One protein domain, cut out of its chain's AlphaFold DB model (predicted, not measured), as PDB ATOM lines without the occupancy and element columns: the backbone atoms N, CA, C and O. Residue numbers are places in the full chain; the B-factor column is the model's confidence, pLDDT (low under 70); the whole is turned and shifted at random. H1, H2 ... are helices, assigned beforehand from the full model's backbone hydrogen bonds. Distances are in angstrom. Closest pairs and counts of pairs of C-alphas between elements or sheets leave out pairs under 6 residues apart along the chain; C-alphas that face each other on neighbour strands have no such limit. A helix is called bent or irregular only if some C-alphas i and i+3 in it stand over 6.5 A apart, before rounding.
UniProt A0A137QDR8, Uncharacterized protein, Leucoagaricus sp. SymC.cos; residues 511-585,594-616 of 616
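This is residues 511 to 585 and 594 to 616 of the 616 residues of an uncharacterized protein of Leucoagaricus sp. SymC.cos (UniProt A0A137QDR8). Three helices run lengthwise in a loose rod: H1 and H2 make a narrow V, close to each other near the short link that joins them and open toward Glu 511, and the shorter H3 runs alongside residues 572 to 579 of H2. The free part of H1, residues 511 to 530, makes one limb of the open end, and the turn at residues 547 to 552 sticks out at the other end. The printed part has 98 residues with three named helices, in the order H1, H2, H3, and no named strand; the class is all helix. The whole is loose, with a radius of gyration of the C-alphas of 17.3 A, and spans 55 by 23 by 18 A.

Begin with the longest helix, H1, residues 511 to 547, and look near its last residues for H2, residues 555 to 584. These two are close but not clearly touching: their closest C-alphas, those of Ala 542 and Ile 557, are 7.6 A apart. They run opposite ways at a shallow tilt of 26 degrees, with their centres 14.0 A apart. Go on along H2 to residues 572 to 579, the part that touches H3, residues 594 to 615, at its residues 599 to 606. H2 and H3 only just touch, with 3 pairs of C-alphas within 8 A; the closest are those of Phe 575 and Phe 603, 7.7 A apart. They too run opposite ways, at a shallow tilt of 26 degrees. H1 and H3 are apart. In H1 and H2 every O i to N i+4 pair is within hydrogen-bond range; in H3 it is 16 of 18.

Find C-alpha 511 at (8.754, 46.692, 10.331); from there H1 runs 52.3 A to C-alpha 547 at (21.776, 24.281, -35.040). Pass the short link of 7 residues and find C-alpha 555 at (7.818, 32.211, -31.934), from which H2 runs 43.2 A to Thr 584. H3 runs 32.5 A from Gly 594 to C-alpha 615 at (25.370, 41.141, -25.225). H3 is irregular, but only just: C-alphas 608 and 611 are 6.6 A apart.

The two C-alphas farthest apart are those of Ala 548 and Ser 585, at 55.9 A. Residues 586 to 593 are cut out, and C-alphas 585 and 594 stand 16.9 A apart across the cut, on the link from H2 to H3. Ile 616 is the chain's last residue. The mean pLDDT of the printed part is 78.6; look for values under 70 at 16 residues, among them residues 549 to 553 and residues 615 to 616.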
ATOM      1  N   GLU A 511       8.910  48.151  10.369       82.88
ATOM      2  CA  GLU A 511       8.754  46.692  10.331       82.88
ATOM      3  C   GLU A 511       8.295  46.223   8.945       82.88
ATOM      4  O   GLU A 511       8.803  45.231   8.423       82.88
ATOM      5  N   HIS A 512       7.417  46.996   8.294       80.94
ATOM      6  CA  HIS A 512       7.009  46.741   6.911       80.94
ATOM      7  C   HIS A 512       8.188  46.835   5.939       80.94
ATOM      8  O   HIS A 512       8.295  46.010   5.036       80.94
ATOM      9  N   ALA A 513       9.083  47.810   6.115       79.94
ATOM     10  CA  ALA A 513      10.240  47.979   5.238       79.94
ATOM     11  C   ALA A 513      11.225  46.803   5.344       79.94
ATOM     12  O   ALA A 513      11.644  46.276   4.316       79.94
ATOM     13  N   ILE A 514      11.542  46.356   6.566       85.12
ATOM     14  CA  ILE A 514      12.429  45.203   6.797       85.12
ATOM     15  C   ILE A 514      11.804  43.932   6.210       85.12
ATOM     16  O   ILE A 514      12.460  43.193   5.474       85.12
ATOM     17  N   TRP A 515      10.510  43.716   6.447       87.31
ATOM     18  CA  TRP A 515       9.824  42.534   5.936       87.31
ATOM     19  C   TRP A 515       9.723  42.524   4.406       87.31
ATOM     20  O   TRP A 515       9.974  41.499   3.775       87.31
ATOM     21  N   LEU A 516       9.424  43.671   3.788       83.88
ATOM     22  CA  LEU A 516       9.422  43.793   2.330       83.88
ATOM     23  C   LEU A 516      10.807  43.507   1.749       83.88
ATOM     24  O   LEU A 516      10.885  42.839   0.724       83.88
ATOM     25  N   THR A 517      11.892  43.942   2.400       83.00
ATOM     26  CA  THR A 517      13.247  43.607   1.939       83.00
ATOM     27  C   THR A 517      13.565  42.114   2.049       83.00
ATOM     28  O   THR A 517      14.151  41.564   1.119       83.00
ATOM     29  N   GLU A 518      13.135  41.432   3.115       86.12
ATOM     30  CA  GLU A 518      13.321  39.981   3.260       86.12
ATOM     31  C   GLU A 518      12.483  39.187   2.250       86.12
ATOM     32  O   GLU A 518      13.001  38.287   1.587       86.12
ATOM     33  N   LEU A 519      11.212  39.556   2.060       86.12
ATOM     34  CA  LEU A 519      10.347  38.945   1.052       86.12
ATOM     35  C   LEU A 519      10.932  39.130  -0.353       86.12
ATOM     36  O   LEU A 519      10.940  38.189  -1.146       86.12
ATOM     37  N   PHE A 520      11.454  40.320  -0.659       82.12
ATOM     38  CA  PHE A 520      12.074  40.599  -1.953       82.12
ATOM     39  C   PHE A 520      13.374  39.813  -2.144       82.12
ATOM     40  O   PHE A 520      13.616  39.317  -3.239       82.12
ATOM     41  N   ALA A 521      14.179  39.632  -1.093       84.69
ATOM     42  CA  ALA A 521      15.368  38.784  -1.139       84.69
ATOM     43  C   ALA A 521      15.009  37.312  -1.404       84.69
ATOM     44  O   ALA A 521      15.647  36.665  -2.233       84.69
ATOM     45  N   ILE A 522      13.951  36.796  -0.768       83.75
ATOM     46  CA  ILE A 522      13.456  35.431  -0.994       83.75
ATOM     47  C   ILE A 522      12.899  35.284  -2.412       83.75
ATOM     48  O   ILE A 522      13.244  34.331  -3.107       83.75
ATOM     49  N   LEU A 523      12.084  36.231  -2.880       82.06
ATOM     50  CA  LEU A 523      11.561  36.220  -4.248       82.06
ATOM     51  C   LEU A 523      12.678  36.341  -5.283       82.06
ATOM     52  O   LEU A 523      12.636  35.640  -6.291       82.06
ATOM     53  N   ALA A 524      13.698  37.162  -5.036       81.19
ATOM     54  CA  ALA A 524      14.876  37.258  -5.890       81.19
ATOM     55  C   ALA A 524      15.667  35.944  -5.905       81.19
ATOM     56  O   ALA A 524      16.085  35.513  -6.973       81.19
ATOM     57  N   LEU A 525      15.816  35.263  -4.763       82.44
ATOM     58  CA  LEU A 525      16.472  33.955  -4.678       82.44
ATOM     59  C   LEU A 525      15.678  32.873  -5.425       82.44
ATOM     60  O   LEU A 525      16.257  32.105  -6.190       82.44
ATOM     61  N   ILE A 526      14.352  32.840  -5.257       79.75
ATOM     62  CA  ILE A 526      13.465  31.914  -5.973       79.75
ATOM     63  C   ILE A 526      13.538  32.198  -7.472       79.75
ATOM     64  O   ILE A 526      13.793  31.283  -8.250       79.75
ATOM     65  N   THR A 527      13.417  33.460  -7.883       80.00
ATOM     66  CA  THR A 527      13.485  33.865  -9.294       80.00
ATOM     67  C   THR A 527      14.861  33.580  -9.891       80.00
ATOM     68  O   THR A 527      14.941  33.104 -11.017       80.00
ATOM     69  N   ALA A 528      15.947  33.782  -9.141       78.31
ATOM     70  CA  ALA A 528      17.292  33.407  -9.563       78.31
ATOM     71  C   ALA A 528      17.438  31.884  -9.689       78.31
ATOM     72  O   ALA A 528      18.028  31.408 -10.654       78.31
ATOM     73  N   SER A 529      16.867  31.106  -8.766       76.06
ATOM     74  CA  SER A 529      16.945  29.639  -8.794       76.06
ATOM     75  C   SER A 529      16.115  29.014  -9.922       76.06
ATOM     76  O   SER A 529      16.604  28.127 -10.622       76.06
ATOM     77  N   MET A 530      14.897  29.515 -10.155       72.75
ATOM     78  CA  MET A 530      14.028  29.064 -11.243       72.75
ATOM     79  C   MET A 530      14.543  29.581 -12.585       72.75
ATOM     80  O   MET A 530      14.737  28.802 -13.513       72.75
ATOM     81  N   GLY A 531      14.868  30.874 -12.654       77.56
ATOM     82  CA  GLY A 531      15.411  31.523 -13.839       77.56
ATOM     83  C   GLY A 531      16.710  30.873 -14.295       77.56
ATOM     84  O   GLY A 531      16.847  30.581 -15.470       77.56
ATOM     85  N   PHE A 532      17.641  30.537 -13.400       59.94
ATOM     86  CA  PHE A 532      18.902  29.925 -13.824       59.94
ATOM     87  C   PHE A 532      18.722  28.513 -14.399       59.94
ATOM     88  O   PHE A 532      19.379  28.160 -15.376       59.94
ATOM     89  N   LEU A 533      17.824  27.697 -13.839       61.03
ATOM     90  CA  LEU A 533      17.583  26.336 -14.332       61.03
ATOM     91  C   LEU A 533      16.774  26.331 -15.631       61.03
ATOM     92  O   LEU A 533      17.106  25.597 -16.565       61.03
ATOM     93  N   GLU A 534      15.749  27.171 -15.705       74.31
ATOM     94  CA  GLU A 534      14.833  27.230 -16.836       74.31
ATOM     95  C   GLU A 534      15.449  27.998 -18.008       74.31
ATOM     96  O   GLU A 534      15.432  27.495 -19.127       74.31
ATOM     97  N   VAL A 535      16.144  29.116 -17.759       61.06
ATOM     98  CA  VAL A 535      16.936  29.813 -18.786       61.06
ATOM     99  C   VAL A 535      18.053  28.913 -19.292       61.06
ATOM    100  O   VAL A 535      18.238  28.852 -20.495       61.06
ATOM    101  N   ARG A 536      18.749  28.136 -18.446       70.50
ATOM    102  CA  ARG A 536      19.778  27.190 -18.924       70.50
ATOM    103  C   ARG A 536      19.194  26.094 -19.818       70.50
ATOM    104  O   ARG A 536      19.825  25.708 -20.802       70.50
ATOM    105  N   ASN A 537      18.010  25.585 -19.487       73.31
ATOM    106  CA  ASN A 537      17.339  24.559 -20.282       73.31
ATOM    107  C   ASN A 537      16.767  25.136 -21.586       73.31
ATOM    108  O   ASN A 537      16.924  24.516 -22.636       73.31
ATOM    109  N   ILE A 538      16.199  26.345 -21.546       71.38
ATOM    110  CA  ILE A 538      15.718  27.081 -22.720       71.38
ATOM    111  C   ILE A 538      16.892  27.485 -23.617       71.38
ATOM    112  O   ILE A 538      16.790  27.305 -24.823       71.38
ATOM    113  N   LEU A 539      18.030  27.936 -23.073       62.06
ATOM    114  CA  LEU A 539      19.231  28.257 -23.857       62.06
ATOM    115  C   LEU A 539      19.793  27.010 -24.538       62.06
ATOM    116  O   LEU A 539      20.140  27.066 -25.711       62.06
ATOM    117  N   ARG A 540      19.858  25.868 -23.837       73.81
ATOM    118  CA  ARG A 540      20.273  24.595 -24.452       73.81
ATOM    119  C   ARG A 540      19.306  24.161 -25.546       73.81
ATOM    120  O   ARG A 540      19.754  23.784 -26.623       73.81
ATOM    121  N   ALA A 541      18.000  24.236 -25.299       71.69
ATOM    122  CA  ALA A 541      16.989  23.896 -26.296       71.69
ATOM    123  C   ALA A 541      17.053  24.841 -27.508       71.69
ATOM    124  O   ALA A 541      17.035  24.379 -28.643       71.69
ATOM    125  N   ALA A 542      17.212  26.145 -27.281       63.97
ATOM    126  CA  ALA A 542      17.374  27.152 -28.323       63.97
ATOM    127  C   ALA A 542      18.673  26.950 -29.117       63.97
ATOM    128  O   ALA A 542      18.643  27.059 -30.336       63.97
ATOM    129  N   LEU A 543      19.784  26.574 -28.473       73.31
ATOM    130  CA  LEU A 543      21.053  26.245 -29.136       73.31
ATOM    131  C   LEU A 543      20.927  24.982 -30.009       73.31
ATOM    132  O   LEU A 543      21.418  24.944 -31.140       73.31
ATOM    133  N   HIS A 544      20.205  23.965 -29.530       76.81
ATOM    134  CA  HIS A 544      19.895  22.769 -30.318       76.81
ATOM    135  C   HIS A 544      18.925  23.060 -31.478       76.81
ATOM    136  O   HIS A 544      19.093  22.516 -32.565       76.81
ATOM    137  N   LEU A 545      17.939  23.946 -31.301       69.69
ATOM    138  CA  LEU A 545      17.046  24.355 -32.390       69.69
ATOM    139  C   LEU A 545      17.738  25.271 -33.411       69.69
ATOM    140  O   LEU A 545      17.478  25.143 -34.608       69.69
ATOM    141  N   ALA A 546      18.628  26.157 -32.963       64.44
ATOM    142  CA  ALA A 546      19.396  27.052 -33.826       64.44
ATOM    143  C   ALA A 546      20.351  26.274 -34.739       64.44
ATOM    144  O   ALA A 546      20.485  26.600 -35.916       64.44
ATOM    145  N   THR A 547      20.947  25.191 -34.233       72.19
ATOM    146  CA  THR A 547      21.776  24.281 -35.040       72.19
ATOM    147  C   THR A 547      20.953  23.391 -35.984       72.19
ATOM    148  O   THR A 547      21.487  22.900 -36.973       72.19
ATOM    149  N   ALA A 548      19.644  23.232 -35.749       75.12
ATOM    150  CA  ALA A 548      18.762  22.381 -36.553       75.12
ATOM    151  C   ALA A 548      18.066  23.085 -37.744       75.12
ATOM    152  O   ALA A 548      17.311  22.436 -38.468       75.12
ATOM    153  N   GLY A 549      18.285  24.387 -37.969       67.31
ATOM    154  CA  GLY A 549      17.908  25.073 -39.218       67.31
ATOM    155  C   GLY A 549      16.406  25.147 -39.560       67.31
ATOM    156  O   GLY A 549      16.057  25.349 -40.721       67.31
ATOM    157  N   ARG A 550      15.484  24.987 -38.596       66.19
ATOM    158  CA  ARG A 550      14.025  25.012 -38.862       66.19
ATOM    159  C   ARG A 550      13.394  26.362 -38.502       66.19
ATOM    160  O   ARG A 550      13.005  26.603 -37.362       66.19
ATOM    161  N   GLY A 551      13.232  27.223 -39.506       59.28
ATOM    162  CA  GLY A 551      12.853  28.641 -39.380       59.28
ATOM    163  C   GLY A 551      11.445  28.998 -38.870       59.28
ATOM    164  O   GLY A 551      11.110  30.176 -38.860       59.28
ATOM    165  N   TRP A 552      10.614  28.050 -38.422       57.34
ATOM    166  CA  TRP A 552       9.214  28.336 -38.039       57.34
ATOM    167  C   TRP A 552       8.856  28.030 -36.571       57.34
ATOM    168  O   TRP A 552       7.750  28.336 -36.138       57.34
ATOM    169  N   GLN A 553       9.795  27.514 -35.767       65.44
ATOM    170  CA  GLN A 553       9.579  27.157 -34.349       65.44
ATOM    171  C   GLN A 553      10.048  28.237 -33.340       65.44
ATOM    172  O   GLN A 553       9.968  28.030 -32.135       65.44
ATOM    173  N   MET A 554      10.509  29.412 -33.793       73.19
ATOM    174  CA  MET A 554      11.125  30.436 -32.918       73.19
ATOM    175  C   MET A 554      10.130  31.351 -32.179       73.19
ATOM    176  O   MET A 554      10.516  32.076 -31.265       73.19
ATOM    177  N   ARG A 555       8.839  31.331 -32.536       77.38
ATOM    178  CA  ARG A 555       7.818  32.211 -31.934       77.38
ATOM    179  C   ARG A 555       7.666  32.075 -30.407       77.38
ATOM    180  O   ARG A 555       7.680  33.114 -29.753       77.38
ATOM    181  N   PRO A 556       7.559  30.871 -29.807       80.50
ATOM    182  CA  PRO A 556       7.446  30.752 -28.349       80.50
ATOM    183  C   PRO A 556       8.710  31.225 -27.619       80.50
ATOM    184  O   PRO A 556       8.611  31.838 -26.559       80.50
ATOM    185  N   ILE A 557       9.890  31.023 -28.215       82.81
ATOM    186  CA  ILE A 557      11.167  31.476 -27.648       82.81
ATOM    187  C   ILE A 557      11.226  33.009 -27.636       82.81
ATOM    188  O   ILE A 557      11.552  33.603 -26.612       82.81
ATOM    189  N   LEU A 558      10.823  33.663 -28.730       82.06
ATOM    190  CA  LEU A 558      10.771  35.126 -28.804       82.06
ATOM    191  C   LEU A 558       9.767  35.734 -27.812       82.06
ATOM    192  O   LEU A 558      10.063  36.764 -27.212       82.06
ATOM    193  N   VAL A 559       8.619  35.087 -27.587       83.75
ATOM    194  CA  VAL A 559       7.644  35.525 -26.570       83.75
ATOM    195  C   VAL A 559       8.224  35.391 -25.158       83.75
ATOM    196  O   VAL A 559       8.068  36.305 -24.351       83.75
ATOM    197  N   SER A 560       8.947  34.303 -24.869       85.19
ATOM    198  CA  SER A 560       9.619  34.116 -23.577       85.19
ATOM    199  C   SER A 560      10.713  35.161 -23.337       85.19
ATOM    200  O   SER A 560      10.809  35.706 -22.238       85.19
ATOM    201  N   ILE A 561      11.523  35.464 -24.357       86.00
ATOM    202  CA  ILE A 561      12.565  36.499 -24.277       86.00
ATOM    203  C   ILE A 561      11.924  37.870 -24.044       86.00
ATOM    204  O   ILE A 561      12.343  38.607 -23.153       86.00
ATOM    205  N   TRP A 562      10.865  38.196 -24.786       90.81
ATOM    206  CA  TRP A 562      10.149  39.460 -24.622       90.81
ATOM    207  C   TRP A 562       9.544  39.611 -23.219       90.81
ATOM    208  O   TRP A 562       9.657  40.673 -22.609       90.81
ATOM    209  N   PHE A 563       8.966  38.540 -22.666       88.00
ATOM    210  CA  PHE A 563       8.418  38.540 -21.309       88.00
ATOM    211  C   PHE A 563       9.499  38.758 -20.237       88.00
ATOM    212  O   PHE A 563       9.310  39.572 -19.332       88.00
ATOM    213  N   MET A 564      10.662  38.111 -20.371       85.75
ATOM    214  CA  MET A 564      11.807  38.339 -19.479       85.75
ATOM    215  C   MET A 564      12.299  39.792 -19.540       85.75
ATOM    216  O   MET A 564      12.516  40.415 -18.500       85.75
ATOM    217  N   LEU A 565      12.408  40.368 -20.743       86.19
ATOM    218  CA  LEU A 565      12.798  41.771 -20.923       86.19
ATOM    219  C   LEU A 565      11.776  42.739 -20.307       86.19
ATOM    220  O   LEU A 565      12.168  43.736 -19.697       86.19
ATOM    221  N   ALA A 566      10.479  42.436 -20.403       85.50
ATOM    222  CA  ALA A 566       9.423  43.227 -19.779       85.50
ATOM    223  C   ALA A 566       9.517  43.207 -18.242       85.50
ATOM    224  O   ALA A 566       9.453  44.267 -17.617       85.50
ATOM    225  N   ILE A 567       9.743  42.034 -17.632       85.81
ATOM    226  CA  ILE A 567       9.941  41.910 -16.178       85.81
ATOM    227  C   ILE A 567      11.164  42.712 -15.736       85.81
ATOM    228  O   ILE A 567      11.084  43.479 -14.781       85.81
ATOM    229  N   MET A 568      12.285  42.586 -16.445       83.19
ATOM    230  CA  MET A 568      13.512  43.297 -16.083       83.19
ATOM    231  C   MET A 568      13.354  44.812 -16.217       83.19
ATOM    232  O   MET A 568      13.770  45.557 -15.332       83.19
ATOM    233  N   THR A 569      12.673  45.274 -17.267       86.19
ATOM    234  CA  THR A 569      12.359  46.699 -17.445       86.19
ATOM    235  C   THR A 569      11.478  47.210 -16.305       86.19
ATOM    236  O   THR A 569      11.725  48.291 -15.772       86.19
ATOM    237  N   TRP A 570      10.491  46.419 -15.875       92.00
ATOM    238  CA  TRP A 570       9.639  46.756 -14.736       92.00
ATOM    239  C   TRP A 570      10.423  46.821 -13.420       92.00
ATOM    240  O   TRP A 570      10.243  47.767 -12.657       92.00
ATOM    241  N   VAL A 571      11.341  45.879 -13.179       86.31
ATOM    242  CA  VAL A 571      12.215  45.878 -11.994       86.31
ATOM    243  C   VAL A 571      13.098  47.129 -11.969       86.31
ATOM    244  O   VAL A 571      13.134  47.834 -10.961       86.31
ATOM    245  N   VAL A 572      13.764  47.461 -13.079       85.56
ATOM    246  CA  VAL A 572      14.608  48.667 -13.180       85.56
ATOM    247  C   VAL A 572      13.782  49.939 -12.971       85.56
ATOM    248  O   VAL A 572      14.204  50.840 -12.239       85.56
ATOM    249  N   TRP A 573      12.591  50.010 -13.569       91.75
ATOM    250  CA  TRP A 573      11.674  51.132 -13.386       91.75
ATOM    251  C   TRP A 573      11.219  51.267 -11.927       91.75
ATOM    252  O   TRP A 573      11.267  52.363 -11.373       91.75
ATOM    253  N   PHE A 574      10.865  50.159 -11.273       87.81
ATOM    254  CA  PHE A 574      10.448  50.132  -9.872       87.81
ATOM    255  C   PHE A 574      11.560  50.604  -8.926       87.81
ATOM    256  O   PHE A 574      11.324  51.460  -8.073       87.81
ATOM    257  N   PHE A 575      12.795  50.122  -9.104       84.12
ATOM    258  CA  PHE A 575      13.935  50.589  -8.306       84.12
ATOM    259  C   PHE A 575      14.251  52.068  -8.554       84.12
ATOM    260  O   PHE A 575      14.547  52.796  -7.607       84.12
ATOM    261  N   SER A 576      14.127  52.538  -9.797       83.38
ATOM    262  CA  SER A 576      14.307  53.956 -10.137       83.38
ATOM    263  C   SER A 576      13.230  54.836  -9.495       83.38
ATOM    264  O   SER A 576      13.529  55.917  -8.986       83.38
ATOM    265  N   PHE A 577      11.984  54.357  -9.464       86.81
ATOM    266  CA  PHE A 577      10.873  55.019  -8.787       86.81
ATOM    267  C   PHE A 577      11.111  55.102  -7.273       86.81
ATOM    268  O   PHE A 577      11.059  56.192  -6.707       86.81
ATOM    269  N   MET A 578      11.472  53.986  -6.632       83.62
ATOM    270  CA  MET A 578      11.803  53.949  -5.203       83.62
ATOM    271  C   MET A 578      12.963  54.889  -4.861       83.62
ATOM    272  O   MET A 578      12.889  55.639  -3.887       83.62
ATOM    273  N   TRP A 579      14.008  54.916  -5.693       85.44
ATOM    274  CA  TRP A 579      15.122  55.849  -5.539       85.44
ATOM    275  C   TRP A 579      14.669  57.313  -5.641       85.44
ATOM    276  O   TRP A 579      15.060  58.142  -4.818       85.44
ATOM    277  N   SER A 580      13.801  57.637  -6.605       86.06
ATOM    278  CA  SER A 580      13.240  58.984  -6.777       86.06
ATOM    279  C   SER A 580      12.388  59.420  -5.574       86.06
ATOM    280  O   SER A 580      12.559  60.529  -5.056       86.06
ATOM    281  N   CYS A 581      11.542  58.527  -5.052       82.25
ATOM    282  CA  CYS A 581      10.753  58.770  -3.841       82.25
ATOM    283  C   CYS A 581      11.638  58.976  -2.601       82.25
ATOM    284  O   CYS A 581      11.369  59.857  -1.787       82.25
ATOM    285  N   CYS A 582      12.729  58.216  -2.465       82.06
ATOM    286  CA  CYS A 582      13.674  58.400  -1.363       82.06
ATOM    287  C   CYS A 582      14.496  59.693  -1.488       82.06
ATOM    288  O   CYS A 582      14.821  60.304  -0.471       82.06
ATOM    289  N   SER A 583      14.830  60.119  -2.708       80.19
ATOM    290  CA  SER A 583      15.634  61.324  -2.960       80.19
ATOM    291  C   SER A 583      14.854  62.624  -2.715       80.19
ATOM    292  O   SER A 583      15.421  63.623  -2.277       80.19
ATOM    293  N   THR A 584      13.538  62.614  -2.940       81.25
ATOM    294  CA  THR A 584      12.671  63.799  -2.795       81.25
ATOM    295  C   THR A 584      12.214  64.071  -1.357       81.25
ATOM    296  O   THR A 584      11.754  65.170  -1.054       81.25
ATOM    297  N   SER A 585      12.396  63.119  -0.435       79.56
ATOM    298  CA  SER A 585      12.097  63.298   0.989       79.56
ATOM    299  C   SER A 585      13.195  64.109   1.698       79.56
ATOM    300  O   SER A 585      14.082  63.564   2.362       79.56
ATOM    301  N   GLY A 594      24.500  54.183   5.622       78.00
ATOM    302  CA  GLY A 594      24.646  52.819   5.109       78.00
ATOM    303  C   GLY A 594      23.512  52.347   4.192       78.00
ATOM    304  O   GLY A 594      23.781  51.657   3.215       78.00
ATOM    305  N   PHE A 595      22.260  52.757   4.426       80.00
ATOM    306  CA  PHE A 595      21.127  52.366   3.579       80.00
ATOM    307  C   PHE A 595      21.171  53.063   2.213       80.00
ATOM    308  O   PHE A 595      20.951  52.431   1.180       80.00
ATOM    309  N   LYS A 596      21.548  54.348   2.188       77.31
ATOM    310  CA  LYS A 596      21.732  55.104   0.937       77.31
ATOM    311  C   LYS A 596      22.897  54.553   0.109       77.31
ATOM    312  O   LYS A 596      22.760  54.415  -1.103       77.31
ATOM    313  N   VAL A 597      24.002  54.189   0.764       80.88
ATOM    314  CA  VAL A 597      25.174  53.579   0.107       80.88
ATOM    315  C   VAL A 597      24.848  52.181  -0.427       80.88
ATOM    316  O   VAL A 597      25.243  51.843  -1.539       80.88
ATOM    317  N   SER A 598      24.082  51.377   0.316       80.94
ATOM    318  CA  SER A 598      23.676  50.041  -0.135       80.94
ATOM    319  C   SER A 598      22.748  50.105  -1.353       80.94
ATOM    320  O   SER A 598      22.993  49.419  -2.344       80.94
ATOM    321  N   LEU A 599      21.750  50.997  -1.343       79.62
ATOM    322  CA  LEU A 599      20.870  51.201  -2.496       79.62
ATOM    323  C   LEU A 599      21.619  51.745  -3.719       79.62
ATOM    324  O   LEU A 599      21.351  51.298  -4.835       79.62
ATOM    325  N   SER A 600      22.586  52.655  -3.537       80.75
ATOM    326  CA  SER A 600      23.380  53.152  -4.668       80.75
ATOM    327  C   SER A 600      24.286  52.063  -5.246       80.75
ATOM    328  O   SER A 600      24.447  51.990  -6.461       80.75
ATOM    329  N   ALA A 601      24.857  51.197  -4.402       82.44
ATOM    330  CA  ALA A 601      25.675  50.074  -4.849       82.44
ATOM    331  C   ALA A 601      24.851  49.056  -5.652       82.44
ATOM    332  O   ALA A 601      25.274  48.646  -6.730       82.44
ATOM    333  N   ILE A 602      23.648  48.703  -5.183       81.50
ATOM    334  CA  ILE A 602      22.735  47.800  -5.903       81.50
ATOM    335  C   ILE A 602      22.320  48.408  -7.248       81.50
ATOM    336  O   ILE A 602      22.329  47.714  -8.263       81.50
ATOM    337  N   PHE A 603      22.020  49.709  -7.285       82.12
ATOM    338  CA  PHE A 603      21.670  50.409  -8.522       82.12
ATOM    339  C   PHE A 603      22.825  50.421  -9.537       82.12
ATOM    340  O   PHE A 603      22.612  50.149 -10.717       82.12
ATOM    341  N   LEU A 604      24.060  50.670  -9.086       84.00
ATOM    342  CA  LEU A 604      25.246  50.645  -9.948       84.00
ATOM    343  C   LEU A 604      25.565  49.240 -10.469       84.00
ATOM    344  O   LEU A 604      25.928  49.099 -11.634       84.00
ATOM    345  N   ILE A 605      25.389  48.201  -9.645       83.88
ATOM    346  CA  ILE A 605      25.533  46.804 -10.080       83.88
ATOM    347  C   ILE A 605      24.462  46.463 -11.120       83.88
ATOM    348  O   ILE A 605      24.785  45.885 -12.155       83.88
ATOM    349  N   GLY A 606      23.210  46.871 -10.888       82.38
ATOM    350  CA  GLY A 606      22.120  46.712 -11.851       82.38
ATOM    351  C   GLY A 606      22.450  47.357 -13.195       82.38
ATOM    352  O   GLY A 606      22.399  46.681 -14.219       82.38
ATOM    353  N   LEU A 607      22.891  48.622 -13.184       82.62
ATOM    354  CA  LEU A 607      23.301  49.343 -14.391       82.62
ATOM    355  C   LEU A 607      24.485  48.688 -15.111       82.62
ATOM    356  O   LEU A 607      24.466  48.604 -16.338       82.62
ATOM    357  N   ALA A 608      25.485  48.199 -14.375       78.62
ATOM    358  CA  ALA A 608      26.662  47.550 -14.950       78.62
ATOM    359  C   ALA A 608      26.352  46.179 -15.575       78.62
ATOM    360  O   ALA A 608      26.986  45.796 -16.558       78.62
ATOM    361  N   LEU A 609      25.368  45.448 -15.042       82.38
ATOM    362  CA  LEU A 609      24.964  44.139 -15.566       82.38
ATOM    363  C   LEU A 609      24.026  44.236 -16.774       82.38
ATOM    364  O   LEU A 609      24.033  43.334 -17.609       82.38
ATOM    365  N   THR A 610      23.267  45.328 -16.915       82.19
ATOM    366  CA  THR A 610      22.385  45.554 -18.075       82.19
ATOM    367  C   THR A 610      23.077  45.376 -19.435       82.19
ATOM    368  O   THR A 610      22.576  44.593 -20.236       82.19
ATOM    369  N   PRO A 611      24.219  46.029 -19.740       72.44
ATOM    370  CA  PRO A 611      24.872  45.873 -21.040       72.44
ATOM    371  C   PRO A 611      25.471  44.476 -21.237       72.44
ATOM    372  O   PRO A 611      25.422  43.958 -22.347       72.44
ATOM    373  N   LEU A 612      25.976  43.832 -20.176       68.25
ATOM    374  CA  LEU A 612      26.492  42.461 -20.250       68.25
ATOM    375  C   LEU A 612      25.386  41.476 -20.668       68.25
ATOM    376  O   LEU A 612      25.633  40.581 -21.464       68.25
ATOM    377  N   MET A 613      24.164  41.679 -20.173       66.81
ATOM    378  CA  MET A 613      22.999  40.840 -20.480       66.81
ATOM    379  C   MET A 613      22.300  41.196 -21.796       66.81
ATOM    380  O   MET A 613      21.488  40.416 -22.263       66.81
ATOM    381  N   VAL A 614      22.581  42.363 -22.384       74.62
ATOM    382  CA  VAL A 614      22.163  42.692 -23.762       74.62
ATOM    383  C   VAL A 614      23.110  42.059 -24.787       74.62
ATOM    384  O   VAL A 614      22.718  41.823 -25.927       74.62
ATOM    385  N   ILE A 615      24.362  41.811 -24.393       69.62
ATOM    386  CA  ILE A 615      25.370  41.141 -25.225       69.62
ATOM    387  C   ILE A 615      25.170  39.614 -25.234       69.62
ATOM    388  O   ILE A 615      25.468  38.981 -26.247       69.62
ATOM    389  N   ILE A 616      24.705  39.041 -24.119       63.00
ATOM    390  CA  ILE A 616      24.314  37.623 -23.984       63.00
ATOM    391  C   ILE A 616      22.950  37.407 -24.636       63.00
ATOM    392  O   ILE A 616      22.819  36.405 -25.378       63.00
TER     393      ILE A 616